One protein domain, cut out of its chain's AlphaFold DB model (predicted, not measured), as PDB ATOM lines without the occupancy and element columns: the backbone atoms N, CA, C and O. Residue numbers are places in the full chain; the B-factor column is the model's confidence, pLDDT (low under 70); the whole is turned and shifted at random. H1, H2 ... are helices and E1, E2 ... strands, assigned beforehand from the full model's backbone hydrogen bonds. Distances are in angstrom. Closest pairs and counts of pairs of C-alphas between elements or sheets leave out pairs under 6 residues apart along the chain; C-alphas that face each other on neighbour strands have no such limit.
ATOM      1  N   TYR A  10      -0.228  45.524  -2.083       49.84
ATOM      2  CA  TYR A  10       0.965  44.675  -2.067       49.84
ATOM      3  C   TYR A  10       1.905  45.101  -0.931       49.84
ATOM      4  O   TYR A  10       2.109  46.297  -0.718       49.84
ATOM      5  N   ASN A  11       2.442  44.138  -0.180       49.66
ATOM      6  CA  ASN A  11       3.342  44.395   0.948       49.66
ATOM      7  C   ASN A  11       4.796  44.167   0.520       49.66
ATOM      8  O   ASN A  11       5.191  43.035   0.237       49.66
ATOM      9  N   VAL A  12       5.589  45.241   0.503       54.38
ATOM     10  CA  VAL A  12       7.029  45.186   0.222       54.38
ATOM     11  C   VAL A  12       7.798  45.085   1.544       54.38
ATOM     12  O   VAL A  12       7.510  45.820   2.491       54.38
ATOM     13  N   TYR A  13       8.762  44.162   1.618       48.47
ATOM     14  CA  TYR A  13       9.617  43.939   2.793       48.47
ATOM     15  C   TYR A  13      11.026  44.505   2.538       48.47
ATOM     16  O   TYR A  13      11.639  44.170   1.527       48.47
ATOM     17  N   MET A  14      11.544  45.331   3.455       45.53
ATOM     18  CA  MET A  14      12.937  45.810   3.474       45.53
ATOM     19  C   MET A  14      13.632  45.414   4.788       45.53
ATOM     20  O   MET A  14      12.964  45.196   5.796       45.53
ATOM     21  N   VAL A  15      14.970  45.324   4.756       51.75
ATOM     22  CA  VAL A  15      15.857  44.811   5.827       51.75
ATOM     23  C   VAL A  15      15.768  45.603   7.148       51.75
ATOM     24  O   VAL A  15      16.052  45.043   8.197       51.75
ATOM     25  N   GLU A  16      15.286  46.851   7.134       52.16
ATOM     26  CA  GLU A  16      15.069  47.690   8.334       52.16
ATOM     27  C   GLU A  16      13.598  47.729   8.809       52.16
ATOM     28  O   GLU A  16      13.087  48.776   9.202       52.16
ATOM     29  N   GLU A  17      12.877  46.606   8.719       51.59
ATOM     30  CA  GLU A  17      11.527  46.366   9.286       51.59
ATOM     31  C   GLU A  17      10.386  47.335   8.896       51.59
ATOM     32  O   GLU A  17       9.228  47.121   9.266       51.59
ATOM     33  N   LYS A  18      10.632  48.360   8.078       57.66
ATOM     34  CA  LYS A  18       9.584  49.257   7.578       57.66
ATOM     35  C   LYS A  18       8.882  48.632   6.380       57.66
ATOM     36  O   LYS A  18       9.359  48.677   5.247       57.66
ATOM     37  N   ARG A  19       7.709  48.051   6.638       62.59
ATOM     38  CA  ARG A  19       6.769  47.614   5.600       62.59
ATOM     39  C   ARG A  19       6.052  48.830   5.035       62.59
ATOM     40  O   ARG A  19       5.471  49.609   5.787       62.59
ATOM     41  N   PHE A  20       6.033  48.957   3.717       69.75
ATOM     42  CA  PHE A  20       5.205  49.948   3.043       69.75
ATOM     43  C   PHE A  20       4.323  49.258   2.006       69.75
ATOM     44  O   PHE A  20       4.718  48.278   1.369       69.75
ATOM     45  N   SER A  21       3.088  49.743   1.888       76.50
ATOM     46  CA  SER A  21       2.153  49.278   0.869       76.50
ATOM     47  C   SER A  21       2.068  50.322  -0.230       76.50
ATOM     48  O   SER A  21       1.675  51.457   0.038       76.50
ATOM     49  N   VAL A  22       2.372  49.926  -1.459       79.00
ATOM     50  CA  VAL A  22       2.149  50.763  -2.644       79.00
ATOM     51  C   VAL A  22       0.939  50.219  -3.386       79.00
ATOM     52  O   VAL A  22       0.731  49.006  -3.455       79.00
ATOM     53  N   ARG A  23       0.104  51.124  -3.898       83.06
ATOM     54  CA  ARG A  23      -1.016  50.772  -4.768       83.06
ATOM     55  C   ARG A  23      -0.615  51.092  -6.192       83.06
ATOM     56  O   ARG A  23      -0.242  52.225  -6.481       83.06
ATOM     57  N   PHE A  24      -0.728  50.094  -7.051       84.00
ATOM     58  CA  PHE A  24      -0.537  50.247  -8.481       84.00
ATOM     59  C   PHE A  24      -1.878  50.044  -9.188       84.00
ATOM     60  O   PHE A  24      -2.704  49.259  -8.706       84.00
ATOM     61  N   PRO A  25      -2.091  50.714 -10.327       90.88
ATOM     62  CA  PRO A  25      -3.067  50.279 -11.316       90.88
ATOM     63  C   PRO A  25      -2.904  48.785 -11.657       90.88
ATOM     64  O   PRO A  25      -1.807  48.226 -11.557       90.88
ATOM     65  N   LEU A  26      -4.006  48.113 -12.002       87.50
ATOM     66  CA  LEU A  26      -4.024  46.656 -12.194       87.50
ATOM     67  C   LEU A  26      -3.130  46.204 -13.358       87.50
ATOM     68  O   LEU A  26      -2.440  45.191 -13.251       87.50
ATOM     69  N   ASP A  27      -3.141  46.958 -14.448       92.00
ATOM     70  CA  ASP A  27      -2.283  46.789 -15.619       92.00
ATOM     71  C   ASP A  27      -0.802  46.852 -15.226       92.00
ATOM     72  O   ASP A  27      -0.046  45.922 -15.514       92.00
ATOM     73  N   VAL A  28      -0.412  47.869 -14.453       88.75
ATOM     74  CA  VAL A  28       0.963  48.033 -13.961       88.75
ATOM     75  C   VAL A  28       1.364  46.868 -13.054       88.75
ATOM     76  O   VAL A  28       2.438  46.290 -13.214       88.75
ATOM     77  N   LEU A  29       0.491  46.461 -12.125       89.56
ATOM     78  CA  LEU A  29       0.751  45.309 -11.258       89.56
ATOM     79  C   LEU A  29       0.911  44.011 -12.064       89.56
ATOM     80  O   LEU A  29       1.732  43.163 -11.713       89.56
ATOM     81  N   THR A  30       0.124  43.843 -13.124       91.44
ATOM     82  CA  THR A  30       0.178  42.664 -13.997       91.44
ATOM     83  C   THR A  30       1.494  42.616 -14.766       91.44
ATOM     84  O   THR A  30       2.141  41.569 -14.777       91.44
ATOM     85  N   ALA A  31       1.946  43.752 -15.303       92.00
ATOM     86  CA  ALA A  31       3.245  43.863 -15.962       92.00
ATOM     87  C   ALA A  31       4.402  43.523 -15.007       92.00
ATOM     88  O   ALA A  31       5.236  42.680 -15.325       92.00
ATOM     89  N   ILE A  32       4.410  44.086 -13.792       89.38
ATOM     90  CA  ILE A  32       5.449  43.799 -12.784       89.38
ATOM     91  C   ILE A  32       5.483  42.305 -12.431       89.38
ATOM     92  O   ILE A  32       6.554  41.719 -12.292       89.38
ATOM     93  N   LYS A  33       4.316  41.661 -12.291       89.81
ATOM     94  CA  LYS A  33       4.236  40.214 -12.029       89.81
ATOM     95  C   LYS A  33       4.826  39.388 -13.168       89.81
ATOM     96  O   LYS A  33       5.457  38.367 -12.899       89.81
ATOM     97  N   GLN A  34       4.588  39.798 -14.410       93.31
ATOM     98  CA  GLN A  34       5.123  39.111 -15.574       93.31
ATOM     99  C   GLN A  34       6.650  39.239 -15.637       93.31
ATOM    100  O   GLN A  34       7.323  38.213 -15.706       93.31
ATOM    101  N   LEU A  35       7.182  40.454 -15.482       91.31
ATOM    102  CA  LEU A  35       8.627  40.714 -15.442       91.31
ATOM    103  C   LEU A  35       9.317  39.918 -14.328       91.31
ATOM    104  O   LEU A  35      10.290  39.210 -14.569       91.31
ATOM    105  N   ALA A  36       8.744  39.919 -13.121       91.06
ATOM    106  CA  ALA A  36       9.286  39.149 -12.001       91.06
ATOM    107  C   ALA A  36       9.350  37.638 -12.300       91.06
ATOM    108  O   ALA A  36      10.283  36.952 -11.876       91.06
ATOM    109  N   LYS A  37       8.366  37.102 -13.038       91.81
ATOM    110  CA  LYS A  37       8.340  35.692 -13.447       91.81
ATOM    111  C   LYS A  37       9.413  35.387 -14.494       91.81
ATOM    112  O   LYS A  37      10.052  34.341 -14.395       91.81
ATOM    113  N   GLU A  38       9.592  36.272 -15.469       92.12
ATOM    114  CA  GLU A  38      10.601  36.152 -16.530       92.12
ATOM    115  C   GLU A  38      12.019  36.165 -15.938       92.12
ATOM    116  O   GLU A  38      12.815  35.265 -16.218       92.12
ATOM    117  N   ASP A  39      12.274  37.071 -14.994       88.69
ATOM    118  CA  ASP A  39      13.574  37.235 -14.336       88.69
ATOM    119  C   ASP A  39      13.830  36.248 -13.185       88.69
ATOM    120  O   ASP A  39      14.890  36.276 -12.553       88.69
ATOM    121  N   LYS A  40      12.871  35.357 -12.889       90.12
ATOM    122  CA  LYS A  40      12.900  34.426 -11.742       90.12
ATOM    123  C   LYS A  40      13.158  35.143 -10.406       90.12
ATOM    124  O   LYS A  40      13.851  34.625  -9.527       90.12
ATOM    125  N   ARG A  41      12.589  36.338 -10.244       82.88
ATOM    126  CA  ARG A  41      12.721  37.190  -9.056       82.88
ATOM    127  C   ARG A  41      11.425  37.243  -8.262       82.88
ATOM    128  O   ARG A  41      10.332  36.977  -8.755       82.88
ATOM    129  N   SER A  42      11.541  37.627  -6.993       87.44
ATOM    130  CA  SER A  42      10.358  38.017  -6.230       87.44
ATOM    131  C   SER A  42       9.839  39.365  -6.740       87.44
ATOM    132  O   SER A  42      10.628  40.234  -7.103       87.44
ATOM    133  N   ILE A  43       8.522  39.579  -6.684       85.44
ATOM    134  CA  ILE A  43       7.900  40.869  -7.042       85.44
ATOM    135  C   ILE A  43       8.520  42.030  -6.246       85.44
ATOM    136  O   ILE A  43       8.699  43.120  -6.776       85.44
ATOM    137  N   ASN A  44       8.903  41.797  -4.987       84.50
ATOM    138  CA  ASN A  44       9.558  42.816  -4.166       84.50
ATOM    139  C   ASN A  44      10.945  43.176  -4.698       84.50
ATOM    140  O   ASN A  44      11.275  44.354  -4.805       84.50
ATOM    141  N   SER A  45      11.745  42.166  -5.041       83.94
ATOM    142  CA  SER A  45      13.067  42.364  -5.641       83.94
ATOM    143  C   SER A  45      12.958  43.098  -6.976       83.94
ATOM    144  O   SER A  45      13.774  43.972  -7.247       83.94
ATOM    145  N   GLU A  46      11.924  42.789  -7.756       88.69
ATOM    146  CA  GLU A  46      11.665  43.412  -9.051       88.69
ATOM    147  C   GLU A  46      11.276  44.886  -8.918       88.69
ATOM    148  O   GLU A  46      11.863  45.749  -9.561       88.69
ATOM    149  N   ILE A  47      10.373  45.213  -7.988       87.69
ATOM    150  CA  ILE A  47      10.009  46.606  -7.689       87.69
ATOM    151  C   ILE A  47      11.243  47.412  -7.258       87.69
ATOM    152  O   ILE A  47      11.440  48.539  -7.713       87.69
ATOM    153  N   VAL A  48      12.093  46.849  -6.395       85.88
ATOM    154  CA  VAL A  48      13.332  47.518  -5.965       85.88
ATOM    155  C   VAL A  48      14.292  47.710  -7.140       85.88
ATOM    156  O   VAL A  48      14.932  48.760  -7.227       85.88
ATOM    157  N   TRP A  49      14.395  46.735  -8.044       86.94
ATOM    158  CA  TRP A  49      15.233  46.824  -9.237       86.94
ATOM    159  C   TRP A  49      14.750  47.924 -10.193       86.94
ATOM    160  O   TRP A  49      15.539  48.804 -10.530       86.94
ATOM    161  N   ILE A  50      13.449  47.969 -10.502       88.12
ATOM    162  CA  ILE A  50      12.832  49.017 -11.333       88.12
ATOM    163  C   ILE A  50      13.084  50.411 -10.738       88.12
ATOM    164  O   ILE A  50      13.450  51.344 -11.451       88.12
ATOM    165  N   ILE A  51      12.927  50.571  -9.418       86.81
ATOM    166  CA  ILE A  51      13.190  51.854  -8.745       86.81
ATOM    167  C   ILE A  51      14.670  52.239  -8.861       86.81
ATOM    168  O   ILE A  51      14.984  53.406  -9.096       86.81
ATOM    169  N   ARG A  52      15.589  51.278  -8.704       86.38
ATOM    170  CA  ARG A  52      17.030  51.527  -8.869       86.38
ATOM    171  C   ARG A  52      17.365  51.966 -10.291       86.38
ATOM    172  O   ARG A  52      18.085  52.950 -10.438       86.38
ATOM    173  N   GLU A  53      16.831  51.283 -11.299       88.81
ATOM    174  CA  GLU A  53      17.001  51.643 -12.711       88.81
ATOM    175  C   GLU A  53      16.465  53.046 -13.002       88.81
ATOM    176  O   GLU A  53      17.182  53.879 -13.552       88.81
ATOM    177  N   TYR A  54      15.248  53.350 -12.548       87.44
ATOM    178  CA  TYR A  54      14.646  54.673 -12.704       87.44
ATOM    179  C   TYR A  54      15.513  55.782 -12.089       87.44
ATOM    180  O   TYR A  54      15.737  56.829 -12.700       87.44
ATOM    181  N   LEU A  55      16.049  55.558 -10.883       87.31
ATOM    182  CA  LEU A  55      16.946  56.512 -10.231       87.31
ATOM    183  C   LEU A  55      18.289  56.646 -10.960       87.31
ATOM    184  O   LEU A  55      18.825  57.753 -11.029       87.31
ATOM    185  N   ALA A  56      18.834  55.551 -11.493       84.69
ATOM    186  CA  ALA A  56      20.073  55.566 -12.266       84.69
ATOM    187  C   ALA A  56      19.906  56.356 -13.573       84.69
ATOM    188  O   ALA A  56      20.724  57.227 -13.863       84.69
ATOM    189  N   GLN A  57      18.811  56.129 -14.303       83.44
ATOM    190  CA  GLN A  57      18.471  56.881 -15.513       83.44
ATOM    191  C   GLN A  57      18.266  58.369 -15.213       83.44
ATOM    192  O   GLN A  57      18.773  59.225 -15.935       83.44
ATOM    193  N   ARG A  58      17.594  58.696 -14.102       80.38
ATOM    194  CA  ARG A  58      17.373  60.088 -13.694       80.38
ATOM    195  C   ARG A  58      18.671  60.816 -13.333       80.38
ATOM    196  O   ARG A  58      18.825  61.970 -13.709       80.38
ATOM    197  N   LYS A  59      19.610  60.156 -12.645       69.12
ATOM    198  CA  LYS A  59      20.932  60.730 -12.325       69.12
ATOM    199  C   LYS A  59      21.850  60.834 -13.546       69.12
ATOM    200  O   LYS A  59      22.655  61.754 -13.622       69.12
ATOM    201  N   GLY A  60      21.720  59.917 -14.505       59.69
ATOM    202  CA  GLY A  60      22.426  59.988 -15.787       59.69
ATOM    203  C   GLY A  60      21.945  61.126 -16.696       59.69
ATOM    204  O   GLY A  60      22.684  61.535 -17.584       59.69
ATOM    205  N   GLY A  61      20.742  61.663 -16.458       55.03
ATOM    206  CA  GLY A  61      20.164  62.783 -17.206       55.03
ATOM    207  C   GLY A  61      20.555  64.185 -16.720       55.03
ATOM    208  O   GLY A  61      20.196  65.153 -17.376       55.03
ATOM    209  N   GLU A  62      21.286  64.326 -15.606       51.25
ATOM    210  CA  GLU A  62      21.765  65.632 -15.100       51.25
ATOM    211  C   GLU A  62      23.123  66.065 -15.704       51.25
ATOM    212  O   GLU A  62      23.697  67.061 -15.277       51.25
TER     213      GLU A  62
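AT A GLANCE: This is residues 10 to 62 of the 64 residues of a protein of Ktedonobacter sp (UniProt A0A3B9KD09). Two helices, H1 and H2, meet near their ends as an L, and the start of H2 lies between H1 and a small hairpin of two short strands, E1 and E2. The rest of H2, residues 51 to 62, sticks out from this body as a free arm. The printed part has 53 residues, with E1, E2, H1 and H2 in that order along the chain; the sheet E1 - E2 is antiparallel and the class is mostly helix. The whole is only just loose, close to compact, with a radius of gyration of the C-alphas of 12.3 A, and spans 32 by 27 by 22 A.

IN THESE COORDINATES: Find C-alpha 10 at (0.965, 44.675, -2.067), where E1 begins; it runs over residues 10 to 12. E2 follows at residues 20 to 22. H1 takes residues 26 to 38, 18.5 A long, from C-alpha 26 at (-4.024, 46.656, -12.194). H2 takes residues 43 to 62, 29.5 A long, and ends with C-alpha 62 at (21.765, 65.632, -15.100).

HOW THE PARTS SIT: Look first at the hairpin of E1 and E2, antiparallel at 137 degrees, where N 12 and O 20 are within hydrogen-bond range at 3.3 A. The closest C-alphas of E1 and H2, those of Val 12 and Asn 44, are 5.6 A apart. H1, with residues 32 to 36 alone, touches residues 43 to 47 of H2; the closest C-alphas, those of Ala 36 and Ile 43, are 5.4 A apart. Their lines are about perpendicular, at 80 degrees. E1 and H1 are apart, and so are E2 and H2. Every O i to N i+4 pair is within hydrogen-bond range in H1, and 15 of 16 are in H2.

THE WHOLE: The two C-alphas farthest apart, those of Lys 37 and Glu 62, are 32.9 A apart. The printed part has no cut; the links E2 to H1 and H1 to H2 are tight, E1 to E2 is short, and no link is long. The mean pLDDT of the printed part is 78.3, and you will find values under 70 at residues 10 to 20 and 59 to 62.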